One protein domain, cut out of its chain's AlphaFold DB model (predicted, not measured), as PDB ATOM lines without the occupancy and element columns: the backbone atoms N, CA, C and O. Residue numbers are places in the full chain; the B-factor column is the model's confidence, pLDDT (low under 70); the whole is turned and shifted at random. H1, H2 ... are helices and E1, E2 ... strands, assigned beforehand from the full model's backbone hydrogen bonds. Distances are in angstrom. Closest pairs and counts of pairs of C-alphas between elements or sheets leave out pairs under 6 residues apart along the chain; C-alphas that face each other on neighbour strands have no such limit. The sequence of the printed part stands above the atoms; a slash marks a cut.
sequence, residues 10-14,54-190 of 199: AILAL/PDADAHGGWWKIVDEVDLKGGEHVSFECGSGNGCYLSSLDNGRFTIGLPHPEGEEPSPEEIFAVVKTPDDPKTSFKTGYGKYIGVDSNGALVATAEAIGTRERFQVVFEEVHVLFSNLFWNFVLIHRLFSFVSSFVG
ATOM      1  N   ALA A  10     232.575 215.738 198.202       48.12
ATOM      2  CA  ALA A  10     232.968 216.709 199.208       48.12
ATOM      3  C   ALA A  10     234.178 217.479 198.673       48.12
ATOM      4  O   ALA A  10     235.116 216.883 198.138       48.12
ATOM      5  N   ILE A  11     234.138 218.809 198.783       56.53
ATOM      6  CA  ILE A  11     235.353 219.609 198.655       56.53
ATOM      7  C   ILE A  11     235.985 219.629 200.038       56.53
ATOM      8  O   ILE A  11     235.356 220.122 200.974       56.53
ATOM      9  N   LEU A  12     237.196 219.101 200.157       53.28
ATOM     10  CA  LEU A  12     237.990 219.225 201.374       53.28
ATOM     11  C   LEU A  12     238.968 220.394 201.217       53.28
ATOM     12  O   LEU A  12     239.524 220.556 200.133       53.28
ATOM     13  N   ALA A  13     239.190 221.193 202.261       48.75
ATOM     14  CA  ALA A  13     240.182 222.273 202.305       48.75
ATOM     15  C   ALA A  13     241.192 222.071 203.445       48.75
ATOM     16  O   ALA A  13     240.867 221.447 204.453       48.75
ATOM     17  N   LEU A  14     242.404 222.615 203.282       39.81
ATOM     18  CA  LEU A  14     243.477 222.596 204.289       39.81
ATOM     19  C   LEU A  14     243.585 223.938 205.033       39.81
ATOM     20  O   LEU A  14     243.433 225.003 204.435       39.81
ATOM     21  N   PRO A  54     236.037 215.285 213.604       70.06
ATOM     22  CA  PRO A  54     236.403 213.905 213.297       70.06
ATOM     23  C   PRO A  54     236.610 213.680 211.791       70.06
ATOM     24  O   PRO A  54     237.364 212.788 211.423       70.06
ATOM     25  N   ASP A  55     235.984 214.498 210.936       71.56
ATOM     26  CA  ASP A  55     236.206 214.505 209.485       71.56
ATOM     27  C   ASP A  55     237.621 214.997 209.144       71.56
ATOM     28  O   ASP A  55     238.339 214.370 208.369       71.56
ATOM     29  N   ALA A  56     238.067 216.067 209.811       77.06
ATOM     30  CA  ALA A  56     239.407 216.603 209.623       77.06
ATOM     31  C   ALA A  56     240.482 215.616 210.079       77.06
ATOM     32  O   ALA A  56     241.468 215.419 209.373       77.06
ATOM     33  N   ASP A  57     240.288 214.963 211.226       77.69
ATOM     34  CA  ASP A  57     241.227 213.943 211.698       77.69
ATOM     35  C   ASP A  57     241.255 212.722 210.756       77.69
ATOM     36  O   ASP A  57     242.329 212.168 210.521       77.69
ATOM     37  N   ALA A  58     240.116 212.332 210.169       77.50
ATOM     38  CA  ALA A  58     240.022 211.217 209.222       77.50
ATOM     39  C   ALA A  58     240.684 211.498 207.860       77.50
ATOM     40  O   ALA A  58     241.050 210.555 207.158       77.50
ATOM     41  N   HIS A  59     240.875 212.767 207.498       80.12
ATOM     42  CA  HIS A  59     241.466 213.189 206.224       80.12
ATOM     43  C   HIS A  59     242.800 213.934 206.396       80.12
ATOM     44  O   HIS A  59     243.142 214.807 205.599       80.12
ATOM     45  N   GLY A  60     243.552 213.646 207.464       79.19
ATOM     46  CA  GLY A  60     244.904 214.187 207.642       79.19
ATOM     47  C   GLY A  60     244.949 215.705 207.868       79.19
ATOM     48  O   GLY A  60     245.902 216.370 207.470       79.19
ATOM     49  N   GLY A  61     243.915 216.275 208.485       79.69
ATOM     50  CA  GLY A  61     243.778 217.707 208.770       79.69
ATOM     51  C   GLY A  61     242.972 218.496 207.733       79.69
ATOM     52  O   GLY A  61     242.850 219.718 207.865       79.69
ATOM     53  N   TRP A  62     242.415 217.826 206.723       84.69
ATOM     54  CA  TRP A  62     241.553 218.429 205.707       84.69
ATOM     55  C   TRP A  62     240.083 218.337 206.110       84.69
ATOM     56  O   TRP A  62     239.595 217.240 206.340       84.69
ATOM     57  N   TRP A  63     239.345 219.448 206.154       81.62
ATOM     58  CA  TRP A  63     237.911 219.417 206.490       81.62
ATOM     59  C   TRP A  63     237.042 219.706 205.279       81.62
ATOM     60  O   TRP A  63     237.425 220.425 204.348       81.62
ATOM     61  N   LYS A  64     235.814 219.204 205.332       81.31
ATOM     62  CA  LYS A  64     234.785 219.509 204.347       81.31
ATOM     63  C   LYS A  64     234.344 220.975 204.365       81.31
ATOM     64  O   LYS A  64     233.877 221.500 205.373       81.31
ATOM     65  N   ILE A  65     234.372 221.608 203.195       78.62
ATOM     66  CA  ILE A  65     233.758 222.918 202.963       78.62
ATOM     67  C   ILE A  65     232.233 222.757 202.956       78.62
ATOM     68  O   ILE A  65     231.681 222.042 202.113       78.62
ATOM     69  N   VAL A  66     231.558 223.438 203.884       71.44
ATOM     70  CA  VAL A  66     230.089 223.433 203.994       71.44
ATOM     71  C   VAL A  66     229.478 224.650 203.303       71.44
ATOM     72  O   VAL A  66     228.467 224.507 202.618       71.44
ATOM     73  N   ASP A  67     230.124 225.813 203.409       68.12
ATOM     74  CA  ASP A  67     229.605 227.075 202.887       68.12
ATOM     75  C   ASP A  67     230.536 227.718 201.847       68.12
ATOM     76  O   ASP A  67     231.763 227.616 201.900       68.12
ATOM     77  N   GLU A  68     229.958 228.483 200.914       68.81
ATOM     78  CA  GLU A  68     230.719 229.204 199.879       68.81
ATOM     79  C   GLU A  68     231.741 230.196 200.459       68.81
ATOM     80  O   GLU A  68     232.777 230.462 199.838       68.81
ATOM     81  N   VAL A  69     231.474 230.721 201.659       73.88
ATOM     82  CA  VAL A  69     232.356 231.668 202.362       73.88
ATOM     83  C   VAL A  69     233.709 231.061 202.728       73.88
ATOM     84  O   VAL A  69     234.690 231.800 202.874       73.88
ATOM     85  N   ASP A  70     233.773 229.737 202.839       74.38
ATOM     86  CA  ASP A  70     234.986 228.999 203.181       74.38
ATOM     87  C   ASP A  70     235.832 228.694 201.939       74.38
ATOM     88  O   ASP A  70     237.048 228.529 202.036       74.38
ATOM     89  N   LEU A  71     235.232 228.729 200.743       78.56
ATOM     90  CA  LEU A  71     235.951 228.574 199.482       78.56
ATOM     91  C   LEU A  71     236.620 229.896 199.079       78.56
ATOM     92  O   LEU A  71     236.127 230.633 198.221       78.56
ATOM     93  N   LYS A  72     237.752 230.230 199.694       82.12
ATOM     94  CA  LYS A  72     238.501 231.462 199.392       82.12
ATOM     95  C   LYS A  72     239.507 231.247 198.261       82.12
ATOM     96  O   LYS A  72     239.989 230.147 198.018       82.12
ATOM     97  N   GLY A  73     239.807 232.319 197.528       83.56
ATOM     98  CA  GLY A  73     240.873 232.291 196.528       83.56
ATOM     99  C   GLY A  73     242.238 232.152 197.200       83.56
ATOM    100  O   GLY A  73     242.510 232.857 198.169       83.56
ATOM    101  N   GLY A  74     243.088 231.280 196.665       83.00
ATOM    102  CA  GLY A  74     244.407 230.963 197.213       83.00
ATOM    103  C   GLY A  74     244.434 229.740 198.129       83.00
ATOM    104  O   GLY A  74     245.522 229.286 198.458       83.00
ATOM    105  N   GLU A  75     243.273 229.190 198.494       86.06
ATOM    106  CA  GLU A  75     243.195 227.966 199.292       86.06
ATOM    107  C   GLU A  75     243.463 226.721 198.441       86.06
ATOM    108  O   GLU A  75     243.242 226.704 197.222       86.06
ATOM    109  N   HIS A  76     243.916 225.664 199.106       89.06
ATOM    110  CA  HIS A  76     244.073 224.345 198.515       89.06
ATOM    111  C   HIS A  76     242.852 223.489 198.824       89.06
ATOM    112  O   HIS A  76     242.379 223.460 199.959       89.06
ATOM    113  N   VAL A  77     242.353 222.800 197.803       88.94
ATOM    114  CA  VAL A  77     241.190 221.928 197.880       88.94
ATOM    115  C   VAL A  77     241.466 220.569 197.260       88.94
ATOM    116  O   VAL A  77     242.193 220.467 196.274       88.94
ATOM    117  N   SER A  78     240.837 219.539 197.808       88.00
ATOM    118  CA  SER A  78     240.774 218.199 197.230       88.00
ATOM    119  C   SER A  78     239.320 217.836 196.930       88.00
ATOM    120  O   SER A  78     238.393 218.334 197.577       88.00
ATOM    121  N   PHE A  79     239.114 216.986 195.925       85.94
ATOM    122  CA  PHE A  79     237.791 216.490 195.550       85.94
ATOM    123  C   PHE A  79     237.677 215.020 195.916       85.94
ATOM    124  O   PHE A  79     238.218 214.160 195.217       85.94
ATOM    125  N   GLU A  80     236.941 214.724 196.982       82.94
ATOM    126  CA  GLU A  80     236.649 213.341 197.335       82.94
ATOM    127  C   GLU A  80     235.578 212.773 196.393       82.94
ATOM    128  O   GLU A  80     234.517 213.367 196.183       82.94
ATOM    129  N   CYS A  81     235.874 211.624 195.792       74.69
ATOM    130  CA  CYS A  81     235.034 210.907 194.846       74.69
ATOM    131  C   CYS A  81     234.535 209.600 195.474       74.69
ATOM    132  O   CYS A  81     235.244 208.594 195.481       74.69
ATOM    133  N   GLY A  82     233.283 209.575 195.926       66.25
ATOM    134  CA  GLY A  82     232.668 208.388 196.525       66.25
ATOM    135  C   GLY A  82     232.043 208.684 197.884       66.25
ATOM    136  O   GLY A  82     232.004 209.822 198.335       66.25
ATOM    137  N   SER A  83     231.508 207.657 198.537       64.19
ATOM    138  CA  SER A  83     230.793 207.814 199.808       64.19
ATOM    139  C   SER A  83     231.728 207.759 201.023       64.19
ATOM    140  O   SER A  83     231.525 206.905 201.881       64.19
ATOM    141  N   GLY A  84     232.726 208.647 201.105       60.97
ATOM    142  CA  GLY A  84     233.593 208.748 202.292       60.97
ATOM    143  C   GLY A  84     234.675 207.666 202.380       60.97
ATOM    144  O   GLY A  84     234.996 207.206 203.471       60.97
ATOM    145  N   ASN A  85     235.168 207.177 201.238       68.88
ATOM    146  CA  ASN A  85     236.159 206.093 201.194       68.88
ATOM    147  C   ASN A  85     237.604 206.613 201.077       68.88
ATOM    148  O   ASN A  85     238.496 205.807 200.819       68.88
ATOM    149  N   GLY A  86     237.838 207.929 201.169       75.94
ATOM    150  CA  GLY A  86     239.180 208.495 201.002       75.94
ATOM    151  C   GLY A  86     239.716 208.360 199.574       75.94
ATOM    152  O   GLY A  86     240.917 208.261 199.370       75.94
ATOM    153  N   CYS A  87     238.846 208.291 198.563       82.62
ATOM    154  CA  CYS A  87     239.272 208.299 197.164       82.62
ATOM    155  C   CYS A  87     239.234 209.735 196.642       82.62
ATOM    156  O   CYS A  87     238.157 210.329 196.618       82.62
ATOM    157  N   TYR A  88     240.346 210.270 196.144       86.00
ATOM    158  CA  TYR A  88     240.396 211.649 195.651       86.00
ATOM    159  C   TYR A  88     240.542 211.734 194.131       86.00
ATOM    160  O   TYR A  88     240.966 210.791 193.458       86.00
ATOM    161  N   LEU A  89     240.151 212.872 193.559       88.50
ATOM    162  CA  LEU A  89     240.410 213.176 192.158       88.50
ATOM    163  C   LEU A  89     241.899 213.483 191.976       88.50
ATOM    164  O   LEU A  89     242.381 214.486 192.482       88.50
ATOM    165  N   SER A  90     242.601 212.669 191.197       89.44
ATOM    166  CA  SER A  90     244.026 212.822 190.907       89.44
ATOM    167  C   SER A  90     244.245 213.354 189.491       89.44
ATOM    168  O   SER A  90     243.606 212.919 188.525       89.44
ATOM    169  N   SER A  91     245.147 214.323 189.362       90.69
ATOM    170  CA  SER A  91     245.561 214.890 188.080       90.69
ATOM    171  C   SER A  91     246.741 214.132 187.474       90.69
ATOM    172  O   SER A  91     247.663 213.707 188.164       90.69
ATOM    173  N   LEU A  92     246.716 213.978 186.152       89.56
ATOM    174  CA  LEU A  92     247.796 213.376 185.377       89.56
ATOM    175  C   LEU A  92     248.583 214.456 184.626       89.56
ATOM    176  O   LEU A  92     248.039 215.487 184.225       89.56
ATOM    177  N   ASP A  93     249.853 214.170 184.365       88.56
ATOM    178  CA  ASP A  93     250.780 215.006 183.591       88.56
ATOM    179  C   ASP A  93     250.261 215.373 182.187       88.56
ATOM    180  O   ASP A  93     250.502 216.467 181.675       88.56
ATOM    181  N   ASN A  94     249.491 214.476 181.574       87.50
ATOM    182  CA  ASN A  94     248.873 214.652 180.264       87.50
ATOM    183  C   ASN A  94     247.617 215.551 180.269       87.50
ATOM    184  O   ASN A  94     246.950 215.677 179.237       87.50
ATOM    185  N   GLY A  95     247.266 216.153 181.410       84.44
ATOM    186  CA  GLY A  95     246.096 217.018 181.553       84.44
ATOM    187  C   GLY A  95     244.768 216.258 181.616       84.44
ATOM    188  O   GLY A  95     243.715 216.845 181.355       84.44
ATOM    189  N   ARG A  96     244.789 214.959 181.926       88.00
ATOM    190  CA  ARG A  96     243.594 214.166 182.258       88.00
ATOM    191  C   ARG A  96     243.501 213.934 183.764       88.00
ATOM    192  O   ARG A  96     244.407 214.277 184.514       88.00
ATOM    193  N   PHE A  97     242.395 213.331 184.186       87.25
ATOM    194  CA  PHE A  97     242.136 212.996 185.580       87.25
ATOM    195  C   PHE A  97     241.862 211.505 185.750       87.25
ATOM    196  O   PHE A  97     241.326 210.851 184.849       87.25
ATOM    197  N   THR A  98     242.198 210.996 186.926       86.94
ATOM    198  CA  THR A  98     241.839 209.665 187.416       86.94
ATOM    199  C   THR A  98     241.305 209.785 188.842       86.94
ATOM    200  O   THR A  98     241.405 210.841 189.457       86.94
ATOM    201  N   ILE A  99     240.714 208.719 189.369       85.62
ATOM    202  CA  ILE A  99     240.402 208.621 190.798       85.62
ATOM    203  C   ILE A  99     241.546 207.837 191.443       85.62
ATOM    204  O   ILE A  99     241.926 206.782 190.922       85.62
ATOM    205  N   GLY A 100     242.118 208.389 192.511       81.69
ATOM    206  CA  GLY A 100     243.147 207.747 193.321       81.69
ATOM    207  C   GLY A 100     242.636 206.485 194.013       81.69
ATOM    208  O   GLY A 100     241.437 206.183 194.021       81.69
ATOM    209  N   LEU A 101     243.561 205.711 194.576       84.25
ATOM    210  CA  LEU A 101     243.179 204.597 195.440       84.25
ATOM    211  C   LEU A 101     242.576 205.137 196.750       84.25
ATOM    212  O   LEU A 101     242.861 206.272 197.118       84.25
ATOM    213  N   PRO A 102     241.755 204.338 197.453       85.75
ATOM    214  CA  PRO A 102     241.298 204.689 198.791       85.75
ATOM    215  C   PRO A 102     242.491 204.936 199.720       85.75
ATOM    216  O   PRO A 102     243.328 204.044 199.893       85.75
ATOM    217  N   HIS A 103     242.543 206.123 200.310       83.19
ATOM    218  CA  HIS A 103     243.500 206.478 201.345       83.19
ATOM    219  C   HIS A 103     243.078 205.885 202.701       83.19
ATOM    220  O   HIS A 103     241.883 205.839 203.013       83.19
ATOM    221  N   PRO A 104     244.027 205.392 203.511       84.31
ATOM    222  CA  PRO A 104     243.825 205.103 204.927       84.31
ATOM    223  C   PRO A 104     243.283 206.307 205.710       84.31
ATOM    224  O   PRO A 104     243.547 207.460 205.384       84.31
ATOM    225  N   GLU A 105     242.567 206.027 206.799       82.50
ATOM    226  CA  GLU A 105     242.084 207.060 207.717       82.50
ATOM    227  C   GLU A 105     243.260 207.833 208.338       82.50
ATOM    228  O   GLU A 105     244.208 207.240 208.863       82.50
ATOM    229  N   GLY A 106     243.188 209.159 208.272       82.06
ATOM    230  CA  GLY A 106     244.211 210.086 208.750       82.06
ATOM    231  C   GLY A 106     245.317 210.399 207.745       82.06
ATOM    232  O   GLY A 106     246.214 211.172 208.081       82.06
ATOM    233  N   GLU A 107     245.272 209.835 206.535       85.69
ATOM    234  CA  GLU A 107     246.200 210.193 205.460       85.69
ATOM    235  C   GLU A 107     245.719 211.448 204.715       85.69
ATOM    236  O   GLU A 107     244.520 211.669 204.524       85.69
ATOM    237  N   GLU A 108     246.667 212.306 204.340       86.56
ATOM    238  CA  GLU A 108     246.392 213.510 203.560       86.56
ATOM    239  C   GLU A 108     246.311 213.187 202.056       86.56
ATOM    240  O   GLU A 108     246.975 212.261 201.589       86.56
ATOM    241  N   PRO A 109     245.548 213.960 201.262       88.62
ATOM    242  CA  PRO A 109     245.542 213.822 199.813       88.62
ATOM    243  C   PRO A 109     246.946 213.994 199.227       88.62
ATOM    244  O   PRO A 109     247.716 214.867 199.637       88.62
ATOM    245  N   SER A 110     247.254 213.206 198.201       89.81
ATOM    246  CA  SER A 110     248.543 213.280 197.513       89.81
ATOM    247  C   SER A 110     248.690 214.620 196.779       89.81
ATOM    248  O   SER A 110     247.689 215.213 196.370       89.81
ATOM    249  N   PRO A 111     249.912 215.117 196.515       90.62
ATOM    250  CA  PRO A 111     250.115 216.386 195.809       90.62
ATOM    251  C   PRO A 111     249.397 216.488 194.453       90.62
ATOM    252  O   PRO A 111     248.969 217.570 194.051       90.62
ATOM    253  N   GLU A 112     249.241 215.371 193.743       89.88
ATOM    254  CA  GLU A 112     248.502 215.275 192.484       89.88
ATOM    255  C   GLU A 112     246.972 215.343 192.640       89.88
ATOM    256  O   GLU A 112     246.270 215.596 191.654       89.88
ATOM    257  N   GLU A 113     246.470 215.145 193.859       89.12
ATOM    258  CA  GLU A 113     245.062 215.215 194.267       89.12
ATOM    259  C   GLU A 113     244.688 216.583 194.862       89.12
ATOM    260  O   GLU A 113     243.519 216.852 195.145       89.12
ATOM    261  N   ILE A 114     245.673 217.474 195.013       91.00
ATOM    262  CA  ILE A 114     245.496 218.823 195.546       91.00
ATOM    263  C   ILE A 114     245.366 219.840 194.405       91.00
ATOM    264  O   ILE A 114     246.199 219.943 193.498       91.00
ATOM    265  N   PHE A 115     244.330 220.670 194.495       91.44
ATOM    266  CA  PHE A 115     244.011 221.730 193.549       91.44
ATOM    267  C   PHE A 115     244.018 223.088 194.243       91.44
ATOM    268  O   PHE A 115     243.558 223.234 195.365       91.44
ATOM    269  N   ALA A 116     244.520 224.120 193.577       91.44
ATOM    270  CA  ALA A 116     244.459 225.486 194.077       91.44
ATOM    271  C   ALA A 116     243.198 226.192 193.570       91.44
ATOM    272  O   ALA A 116     242.904 226.190 192.367       91.44
ATOM    273  N   VAL A 117     242.482 226.839 194.483       90.75
ATOM    274  CA  VAL A 117     241.316 227.667 194.182       90.75
ATOM    275  C   VAL A 117     241.787 229.025 193.685       90.75
ATOM    276  O   VAL A 117     242.513 229.748 194.367       90.75
ATOM    277  N   VAL A 118     241.334 229.419 192.501       90.25
ATOM    278  CA  VAL A 118     241.633 230.722 191.911       90.25
ATOM    279  C   VAL A 118     240.333 231.493 191.738       90.25
ATOM    280  O   VAL A 118     239.508 231.170 190.883       90.25
ATOM    281  N   LYS A 119     240.160 232.526 192.565       87.94
ATOM    282  CA  LYS A 119     239.055 233.486 192.481       87.94
ATOM    283  C   LYS A 119     239.616 234.857 192.121       87.94
ATOM    284  O   LYS A 119     240.559 235.326 192.758       87.94
ATOM    285  N   THR A 120     239.045 235.489 191.104       82.69
ATOM    286  CA  THR A 120     239.341 236.885 190.763       82.69
ATOM    287  C   THR A 120     238.350 237.806 191.470       82.69
ATOM    288  O   THR A 120     237.176 237.454 191.532       82.69
ATOM    289  N   PRO A 121     238.759 238.992 191.952       80.06
ATOM    290  CA  PRO A 121     237.839 239.937 192.597       80.06
ATOM    291  C   PRO A 121     236.668 240.366 191.699       80.06
ATOM    292  O   PRO A 121     235.604 240.712 192.200       80.06
ATOM    293  N   ASP A 122     236.876 240.332 190.380       82.81
ATOM    294  CA  ASP A 122     235.937 240.835 189.375       82.81
ATOM    295  C   ASP A 122     234.953 239.775 188.840       82.81
ATOM    296  O   ASP A 122     233.995 240.128 188.153       82.81
ATOM    297  N   ASP A 123     235.177 238.483 189.117       80.19
ATOM    298  CA  ASP A 123     234.325 237.386 188.629       80.19
ATOM    299  C   ASP A 123     233.845 236.539 189.817       80.19
ATOM    300  O   ASP A 123     234.683 236.008 190.548       80.19
ATOM    301  N   PRO A 124     232.523 236.368 190.020       78.69
ATOM    302  CA  PRO A 124     232.003 235.481 191.063       78.69
ATOM    303  C   PRO A 124     232.341 234.002 190.816       78.69
ATOM    304  O   PRO A 124     232.210 233.176 191.719       78.69
ATOM    305  N   LYS A 125     232.768 233.635 189.602       83.12
ATOM    306  CA  LYS A 125     233.114 232.253 189.261       83.12
ATOM    307  C   LYS A 125     234.458 231.848 189.852       83.12
ATOM    308  O   LYS A 125     235.411 232.618 189.934       83.12
ATOM    309  N   THR A 126     234.541 230.571 190.188       86.38
ATOM    310  CA  THR A 126     235.740 229.938 190.728       86.38
ATOM    311  C   THR A 126     236.455 229.160 189.636       86.38
ATOM    312  O   THR A 126     235.825 228.454 188.854       86.38
ATOM    313  N   SER A 127     237.776 229.273 189.578       89.88
ATOM    314  CA  SER A 127     238.620 228.438 188.719       89.88
ATOM    315  C   SER A 127     239.508 227.550 189.584       89.88
ATOM    316  O   SER A 127     239.825 227.908 190.717       89.88
ATOM    317  N   PHE A 128     239.938 226.409 189.053       91.81
ATOM    318  CA  PHE A 128     240.796 225.467 189.774       91.81
ATOM    319  C   PHE A 128     242.090 225.243 189.008       91.81
ATOM    320  O   PHE A 128     242.079 225.136 187.778       91.81
ATOM    321  N   LYS A 129     243.207 225.169 189.728       93.25
ATOM    322  CA  LYS A 129     244.535 224.931 189.164       93.25
ATOM    323  C   LYS A 129     245.131 223.656 189.748       93.25
ATOM    324  O   LYS A 129     245.175 223.484 190.956       93.25
ATOM    325  N   THR A 130     245.583 222.772 188.875       93.12
ATOM    326  CA  THR A 130     246.258 221.516 189.228       93.12
ATOM    327  C   THR A 130     247.674 221.756 189.759       93.12
ATOM    328  O   THR A 130     248.285 222.788 189.456       93.12
ATOM    329  N   GLY A 131     248.234 220.772 190.474       88.88
ATOM    330  CA  GLY A 131     249.648 220.764 190.877       88.88
ATOM    331  C   GLY A 131     250.634 220.875 189.701       88.88
ATOM    332  O   GLY A 131     251.734 221.397 189.861       88.88
ATOM    333  N   TYR A 132     250.212 220.506 188.485       90.38
ATOM    334  CA  TYR A 132     250.990 220.646 187.244       90.38
ATOM    335  C   TYR A 132     250.943 222.051 186.626       90.38
ATOM    336  O   TYR A 132     251.455 222.286 185.530       90.38
ATOM    337  N   GLY A 133     250.298 223.006 187.293       90.44
ATOM    338  CA  GLY A 133     250.237 224.389 186.839       90.44
ATOM    339  C   GLY A 133     249.202 224.663 185.746       90.44
ATOM    340  O   GLY A 133     249.156 225.785 185.240       90.44
ATOM    341  N   LYS A 134     248.363 223.681 185.400       93.69
ATOM    342  CA  LYS A 134     247.292 223.812 184.400       93.69
ATOM    343  C   LYS A 134     245.936 224.048 185.053       93.69
ATOM    344  O   LYS A 134     245.674 223.539 186.145       93.69
ATOM    345  N   TYR A 135     245.071 224.789 184.374       93.06
ATOM    346  CA  TYR A 135     243.717 225.077 184.834       93.06
ATOM    347  C   TYR A 135     242.755 223.969 184.431       93.06
ATOM    348  O   TYR A 135     242.779 223.506 183.291       93.06
ATOM    349  N   ILE A 136     241.910 223.564 185.377       91.38
ATOM    350  CA  ILE A 136     240.823 222.622 185.128       91.38
ATOM    351  C   ILE A 136     239.791 223.318 184.248       91.38
ATOM    352  O   ILE A 136     239.400 224.447 184.526       91.38
ATOM    353  N   GLY A 137     239.333 222.631 183.214       88.62
ATOM    354  CA  GLY A 137     238.295 223.088 182.312       88.62
ATOM    355  C   GLY A 137     237.536 221.924 181.692       88.62
ATOM    356  O   GLY A 137     237.754 220.754 182.019       88.62
ATOM    357  N   VAL A 138     236.615 222.252 180.795       84.19
ATOM    358  CA  VAL A 138     235.787 221.270 180.087       84.19
ATOM    359  C   VAL A 138     236.072 221.345 178.591       84.19
ATOM    360  O   VAL A 138     235.993 222.416 177.986       84.19
ATOM    361  N   ASP A 139     236.406 220.210 177.983       82.19
ATOM    362  CA  ASP A 139     236.623 220.102 176.538       82.19
ATOM    363  C   ASP A 139     235.294 220.181 175.753       82.19
ATOM    364  O   ASP A 139     234.208 220.028 176.314       82.19
ATOM    365  N   SER A 140     235.345 220.361 174.429       79.75
ATOM    366  CA  SER A 140     234.164 220.352 173.549       79.75
ATOM    367  C   SER A 140     233.325 219.075 173.640       79.75
ATOM    368  O   SER A 140     232.137 219.103 173.335       79.75
ATOM    369  N   ASN A 141     233.927 217.969 174.081       76.38
ATOM    370  CA  ASN A 141     233.237 216.700 174.311       76.38
ATOM    371  C   ASN A 141     232.527 216.625 175.677       76.38
ATOM    372  O   ASN A 141     231.944 215.592 176.010       76.38
ATOM    373  N   GLY A 142     232.596 217.681 176.496       70.81
ATOM    374  CA  GLY A 142     232.046 217.696 177.853       70.81
ATOM    375  C   GLY A 142     232.889 216.927 178.878       70.81
ATOM    376  O   GLY A 142     232.401 216.635 179.966       70.81
ATOM    377  N   ALA A 143     234.129 216.566 178.532       75.44
ATOM    378  CA  ALA A 143     235.061 215.875 179.421       75.44
ATOM    379  C   ALA A 143     235.901 216.874 180.228       75.44
ATOM    380  O   ALA A 143     236.292 217.917 179.703       75.44
ATOM    381  N   LEU A 144     236.204 216.538 181.485       82.75
ATOM    382  CA  LEU A 144     237.085 217.337 182.338       82.75
ATOM    383  C   LEU A 144     238.542 217.179 181.884       82.75
ATOM    384  O   LEU A 144     239.028 216.054 181.736       82.75
ATOM    385  N   VAL A 145     239.233 218.295 181.667       88.25
ATOM    386  CA  VAL A 145     240.630 218.346 181.210       88.25
ATOM    387  C   VAL A 145     241.387 219.468 181.917       88.25
ATOM    388  O   VAL A 145     240.793 220.453 182.334       88.25
ATOM    389  N   ALA A 146     242.703 219.337 182.042       92.25
ATOM    390  CA  ALA A 146     243.596 220.350 182.592       92.25
ATOM    391  C   ALA A 146     244.769 220.608 181.645       92.25
ATOM    392  O   ALA A 146     245.920 220.310 181.946       92.25
ATOM    393  N   THR A 147     244.475 221.135 180.460       90.88
ATOM    394  CA  THR A 147     245.488 221.457 179.439       90.88
ATOM    395  C   THR A 147     245.738 222.959 179.303       90.88
ATOM    396  O   THR A 147     246.741 223.364 178.713       90.88
ATOM    397  N   ALA A 148     244.862 223.794 179.869       91.94
ATOM    398  CA  ALA A 148     244.910 225.242 179.727       91.94
ATOM    399  C   ALA A 148     245.977 225.885 180.629       91.94
ATOM    400  O   ALA A 148     246.098 225.562 181.810       91.94
ATOM    401  N   GLU A 149     246.731 226.841 180.078       92.38
ATOM    402  CA  GLU A 149     247.714 227.654 180.822       92.38
ATOM    403  C   GLU A 149     247.130 228.959 181.369       92.38
ATOM    404  O   GLU A 149     247.770 229.643 182.162       92.38
ATOM    405  N   ALA A 150     245.910 229.300 180.958       91.81
ATOM    406  CA  ALA A 150     245.212 230.507 181.365       91.81
ATOM    407  C   ALA A 150     243.736 230.214 181.638       91.81
ATOM    408  O   ALA A 150     243.165 229.267 181.099       91.81
ATOM    409  N   ILE A 151     243.118 231.065 182.456       90.69
ATOM    410  CA  ILE A 151     241.691 230.990 182.769       90.69
ATOM    411  C   ILE A 151     240.899 231.566 181.595       90.69
ATOM    412  O   ILE A 151     240.828 232.785 181.410       90.69
ATOM    413  N   GLY A 152     240.290 230.690 180.805       88.50
ATOM    414  CA  GLY A 152     239.338 231.046 179.765       88.50
ATOM    415  C   GLY A 152     237.896 230.909 180.245       88.50
ATOM    416  O   GLY A 152     237.587 230.940 181.435       88.50
ATOM    417  N   THR A 153     236.973 230.779 179.297       85.19
ATOM    418  CA  THR A 153     235.547 230.563 179.592       85.19
ATOM    419  C   THR A 153     235.277 229.136 180.085       85.19
ATOM    420  O   THR A 153     234.358 228.918 180.873       85.19
ATOM    421  N   ARG A 154     236.076 228.160 179.639       83.69
ATOM    422  CA  ARG A 154     235.893 226.725 179.927       83.69
ATOM    423  C   ARG A 154     236.443 226.314 181.293       83.69
ATOM    424  O   ARG A 154     236.103 225.242 181.777       83.69
ATOM    425  N   GLU A 155     237.229 227.187 181.914       88.69
ATOM    426  CA  GLU A 155     237.903 226.979 183.198       88.69
ATOM    427  C   GLU A 155     237.182 227.673 184.368       88.69
ATOM    428  O   GLU A 155     237.568 227.522 185.525       88.69
ATOM    429  N   ARG A 156     236.122 228.438 184.073       84.62
ATOM    430  CA  ARG A 156     235.307 229.136 185.072       84.62
ATOM    431  C   ARG A 156     234.121 228.280 185.486       84.62
ATOM    432  O   ARG A 156     233.231 228.015 184.676       84.62
ATOM    433  N   PHE A 157     234.070 227.923 186.757       83.31
ATOM    434  CA  PHE A 157     233.001 227.132 187.340       83.31
ATOM    435  C   PHE A 157     232.209 227.950 188.355       83.31
ATOM    436  O   PHE A 157     232.763 228.665 189.187       83.31
ATOM    437  N   GLN A 158     230.892 227.814 188.313       78.75
ATOM    438  CA  GLN A 158     230.026 228.201 189.413       78.75
ATOM    439  C   GLN A 158     229.905 227.004 190.350       78.75
ATOM    440  O   GLN A 158     229.421 225.946 189.938       78.75
ATOM    441  N   VAL A 159     230.360 227.187 191.586       73.75
ATOM    442  CA  VAL A 159     230.207 226.202 192.657       73.75
ATOM    443  C   VAL A 159     228.820 226.385 193.257       73.75
ATOM    444  O   VAL A 159     228.403 227.515 193.510       73.75
ATOM    445  N   VAL A 160     228.089 225.291 193.421       69.00
ATOM    446  CA  VAL A 160     226.764 225.270 194.037       69.00
ATOM    447  C   VAL A 160     226.831 224.314 195.216       69.00
ATOM    448  O   VAL A 160     227.168 223.143 195.038       69.00
ATOM    449  N   PHE A 161     226.535 224.830 196.403       65.06
ATOM    450  CA  PHE A 161     226.426 224.055 197.630       65.06
ATOM    451  C   PHE A 161     224.957 223.662 197.795       65.06
ATOM    452  O   PHE A 161     224.099 224.515 198.015       65.06
ATOM    453  N   GLU A 162     224.654 222.383 197.626       56.53
ATOM    454  CA  GLU A 162     223.375 221.789 198.016       56.53
ATOM    455  C   GLU A 162     223.579 221.006 199.319       56.53
ATOM    456  O   GLU A 162     224.673 220.502 199.565       56.53
ATOM    457  N   GLU A 163     222.529 220.854 200.137       46.47
ATOM    458  CA  GLU A 163     222.581 220.258 201.494       46.47
ATOM    459  C   GLU A 163     223.308 218.898 201.588       46.47
ATOM    460  O   GLU A 163     223.717 218.488 202.674       46.47
ATOM    461  N   VAL A 164     223.499 218.192 200.468       46.97
ATOM    462  CA  VAL A 164     224.223 216.912 200.399       46.97
ATOM    463  C   VAL A 164     225.342 216.898 199.335       46.97
ATOM    464  O   VAL A 164     226.162 215.977 199.343       46.97
ATOM    465  N   HIS A 165     225.443 217.899 198.445       45.84
ATOM    466  CA  HIS A 165     226.305 217.839 197.252       45.84
ATOM    467  C   HIS A 165     226.978 219.170 196.909       45.84
ATOM    468  O   HIS A 165     226.365 220.226 197.008       45.84
ATOM    469  N   VAL A 166     228.208 219.105 196.390       48.34
ATOM    470  CA  VAL A 166     228.830 220.245 195.709       48.34
ATOM    471  C   VAL A 166     228.798 220.027 194.198       48.34
ATOM    472  O   VAL A 166     229.287 219.012 193.698       48.34
ATOM    473  N   LEU A 167     228.202 220.966 193.461       52.28
ATOM    474  CA  LEU A 167     228.073 220.914 192.004       52.28
ATOM    475  C   LEU A 167     228.917 222.007 191.346       52.28
ATOM    476  O   LEU A 167     228.983 223.135 191.829       52.28
ATOM    477  N   PHE A 168     229.501 221.692 190.191       51.50
ATOM    478  CA  PHE A 168     230.182 222.663 189.338       51.50
ATOM    479  C   PHE A 168     229.377 222.883 188.065       51.50
ATOM    480  O   PHE A 168     229.038 221.933 187.362       51.50
ATOM    481  N   SER A 169     229.086 224.134 187.727       43.03
ATOM    482  CA  SER A 169     228.481 224.466 186.434       43.03
ATOM    483  C   SER A 169     229.392 225.376 185.616       43.03
ATOM    484  O   SER A 169     229.943 226.349 186.123       43.03
ATOM    485  N   ASN A 170     229.574 225.040 184.337       43.16
ATOM    486  CA  ASN A 170     230.249 225.890 183.359       43.16
ATOM    487  C   ASN A 170     229.205 226.430 182.367       43.16
ATOM    488  O   ASN A 170     228.294 225.706 181.966       43.16
ATOM    489  N   LEU A 171     229.336 227.702 181.980       38.94
ATOM    490  CA  LEU A 171     228.338 228.442 181.200       38.94
ATOM    491  C   LEU A 171     228.138 227.927 179.766       38.94
ATOM    492  O   LEU A 171     227.252 228.432 179.081       38.94
ATOM    493  N   PHE A 172     228.970 226.999 179.279       40.81
ATOM    494  CA  PHE A 172     228.967 226.694 177.853       40.81
ATOM    495  C   PHE A 172     227.834 225.769 177.401       40.81
ATOM    496  O   PHE A 172     227.250 226.085 176.381       40.81
ATOM    497  N   TRP A 173     227.442 224.723 178.135       32.56
ATOM    498  CA  TRP A 173     226.239 223.921 177.844       32.56
ATOM    499  C   TRP A 173     225.838 223.147 179.110       32.56
ATOM    500  O   TRP A 173     226.705 222.514 179.696       32.56
ATOM    501  N   ASN A 174     224.561 223.242 179.518       38.69
ATOM    502  CA  ASN A 174     223.827 222.455 180.534       38.69
ATOM    503  C   ASN A 174     224.657 221.700 181.587       38.69
ATOM    504  O   ASN A 174     225.328 220.745 181.222       38.69
ATOM    505  N   PHE A 175     224.503 222.073 182.874       36.91
ATOM    506  CA  PHE A 175     225.014 221.384 184.076       36.91
ATOM    507  C   PHE A 175     226.083 220.330 183.768       36.91
ATOM    508  O   PHE A 175     225.757 219.179 183.465       36.91
ATOM    509  N   VAL A 176     227.360 220.694 183.894       41.31
ATOM    510  CA  VAL A 176     228.438 219.701 183.968       41.31
ATOM    511  C   VAL A 176     228.334 219.036 185.338       41.31
ATOM    512  O   VAL A 176     229.162 219.212 186.223       41.31
ATOM    513  N   LEU A 177     227.260 218.270 185.531       43.00
ATOM    514  CA  LEU A 177     227.197 217.287 186.584       43.00
ATOM    515  C   LEU A 177     228.405 216.386 186.324       43.00
ATOM    516  O   LEU A 177     228.524 215.782 185.249       43.00
ATOM    517  N   ILE A 178     229.288 216.260 187.312       44.00
ATOM    518  CA  ILE A 178     230.412 215.311 187.314       44.00
ATOM    519  C   ILE A 178     229.929 213.862 187.032       44.00
ATOM    520  O   ILE A 178     230.714 212.971 186.730       44.00
ATOM    521  N   HIS A 179     228.617 213.627 186.953       36.78
ATOM    522  CA  HIS A 179     227.977 212.477 186.313       36.78
ATOM    523  C   HIS A 179     228.575 212.049 184.956       36.78
ATOM    524  O   HIS A 179     228.589 210.857 184.647       36.78
ATOM    525  N   ARG A 180     229.098 212.967 184.126       34.94
ATOM    526  CA  ARG A 180     229.755 212.588 182.850       34.94
ATOM    527  C   ARG A 180     231.229 212.196 182.984       34.94
ATOM    528  O   ARG A 180     231.698 211.447 182.128       34.94
ATOM    529  N   LEU A 181     231.913 212.566 184.075       38.19
ATOM    530  CA  LEU A 181     233.179 211.921 184.459       38.19
ATOM    531  C   LEU A 181     232.931 210.425 184.739       38.19
ATOM    532  O   LEU A 181     233.726 209.563 184.369       38.19
ATOM    533  N   PHE A 182     231.750 210.098 185.273       37.25
ATOM    534  CA  PHE A 182     231.363 208.734 185.625       37.25
ATOM    535  C   PHE A 182     230.983 207.826 184.449       37.25
ATOM    536  O   PHE A 182     231.191 206.618 184.545       37.25
ATOM    537  N   SER A 183     230.526 208.350 183.303       31.83
ATOM    538  CA  SER A 183     230.414 207.507 182.093       31.83
ATOM    539  C   SER A 183     231.786 207.069 181.569       31.83
ATOM    540  O   SER A 183     231.922 205.954 181.064       31.83
ATOM    541  N   PHE A 184     232.815 207.908 181.726       30.12
ATOM    542  CA  PHE A 184     234.177 207.565 181.319       30.12
ATOM    543  C   PHE A 184     234.807 206.533 182.268       30.12
ATOM    544  O   PHE A 184     235.341 205.530 181.800       30.12
ATOM    545  N   VAL A 185     234.650 206.702 183.588       31.11
ATOM    546  CA  VAL A 185     235.157 205.735 184.585       31.11
ATOM    547  C   VAL A 185     234.388 204.405 184.536       31.11
ATOM    548  O   VAL A 185     235.009 203.346 184.577       31.11
ATOM    549  N   SER A 186     233.064 204.425 184.337       27.77
ATOM    550  CA  SER A 186     232.254 203.205 184.133       27.77
ATOM    551  C   SER A 186     232.694 202.403 182.899       27.77
ATOM    552  O   SER A 186     232.672 201.174 182.909       27.77
ATOM    553  N   SER A 187     233.180 203.087 181.856       30.03
ATOM    554  CA  SER A 187     233.696 202.436 180.645       30.03
ATOM    555  C   SER A 187     235.112 201.865 180.814       30.03
ATOM    556  O   SER A 187     235.513 201.017 180.021       30.03
ATOM    557  N   PHE A 188     235.871 202.307 181.827       29.61
ATOM    558  CA  PHE A 188     237.253 201.870 182.069       29.61
ATOM    559  C   PHE A 188     237.376 200.846 183.211       29.61
ATOM    560  O   PHE A 188     238.238 199.966 183.152       29.61
ATOM    561  N   VAL A 189     236.470 200.854 184.198       31.78
ATOM    562  CA  VAL A 189     236.349 199.795 185.227       31.78
ATOM    563  C   VAL A 189     235.539 198.621 184.659       31.78
ATOM    564  O   VAL A 189     234.487 198.225 185.154       31.78
ATOM    565  N   GLY A 190     236.028 198.078 183.548       34.84
ATOM    566  CA  GLY A 190     235.347 197.079 182.740       34.84
ATOM    567  C   GLY A 190     236.224 195.888 182.381       34.84
ATOM    568  O   GLY A 190     236.126 195.431 181.256       34.84
TER     569      GLY A 190
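What this domain is: This is residues 10 to 14 and 54 to 190 of the 199 residues of the protein "FRG1-like family protein" of Ancylostoma caninum (UniProt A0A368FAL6). A strongly twisted sheet of five short strands, E2, E1, E3, E6 and E7, forms a curving wall, and three two-stranded hairpins are set round it. E4 and E5 lie by E3, E8 and E9 lie past the edge strand E7, and E10 and E11 reach from the first residue of E1 to that of E7; the small helix H1 sits beside E2, and H2 lies far from H1. The printed part has 142 residues, fewer than half in named elements, in the order E1 H1 E2 E3 E4 E5 E6 E7 E8 E9 E10 E11 H2, and its class is mixed, helices and strands. The five-stranded sheet has the order E2 - E1 - E3 - E6 - E7, all antiparallel. The whole is compact, with a radius of gyration of the C-alphas of 14.4 A and spans of 41 by 37 by 30 A.

Where its parts are: In the sheet, E2 is residues 62 to 64, E1 10 to 14, E3 76 to 81, 16.6 A long, E6 114 to 119, 16.3 A, and E7 126 to 130, 13.6 A. E1 begins at C-alpha 10 (232.968, 216.709, 199.208). The smaller sheets hold E4, residues 89 to 91, with E5, 97 to 99; E8, 135 to 138, with E9, 144 to 148; and E10, 158 to 162, with E11, 165 to 169. H1 is residues 54 to 58, and H2, 179 to 188, is 14.7 A long, ending at C-alpha 188 (237.253, 201.870, 182.069).

How they stand to each other: Within the sheet, N 63 and O 13 of E2 and E1 are 3.0 A apart, N 12 and O 78 of E1 and E3 2.9 A, N 77 and O 115 of E3 and E6 2.8 A, and N 116 and O 129 of the hairpin E6 and E7 2.8 A, each within hydrogen-bond range. H1 is on the sheet at the sheet's level, with a height of 2.1 A; its closest C-alphas to E2 are those of Ala 56 and Trp 63, 4.5 A apart. In the hairpin E4 and E5, N 90 and O 98 are 2.8 A apart; the closest C-alphas of E3 and E4 are those of Phe 79 and Leu 89, at 5.4 A. E7 and E8 have 7 pairs of C-alphas within 8 A, the closest those of Lys 129 and Tyr 135, at 4.4 A. In the hairpin E8 and E9, N 137 and O 145 are 2.8 A apart, and in the hairpin E10 and E11, N 160 and O 167 are 2.8 A apart. The closest C-alphas of E1 and E11 are those of Ala 10 and Val 166, at 6.5 A; those of E7 and E10 are Thr 126 and Gln 158, at 6.1 A. H2 is not on the five-stranded sheet; its closest C-alphas with E9 are those of Leu 181 and Leu 144, at 7.0 A. In H1 every O i to N i+4 pair is within hydrogen-bond range, in H2 5 of 6.

The domain as a whole: The C-alphas of Asp 122 and Gly 190 are the two farthest apart, at 44.3 A. Residues 15 to 53 are not printed, and C-alphas 14 and 54 are 14.4 A apart across the cut. The links E2 to E3 and E5 to E6 are long. Mean pLDDT of the printed part is 73.2, and residues 10 to 14, 67 to 68, 82 to 85 and 160 to 190 are under 70.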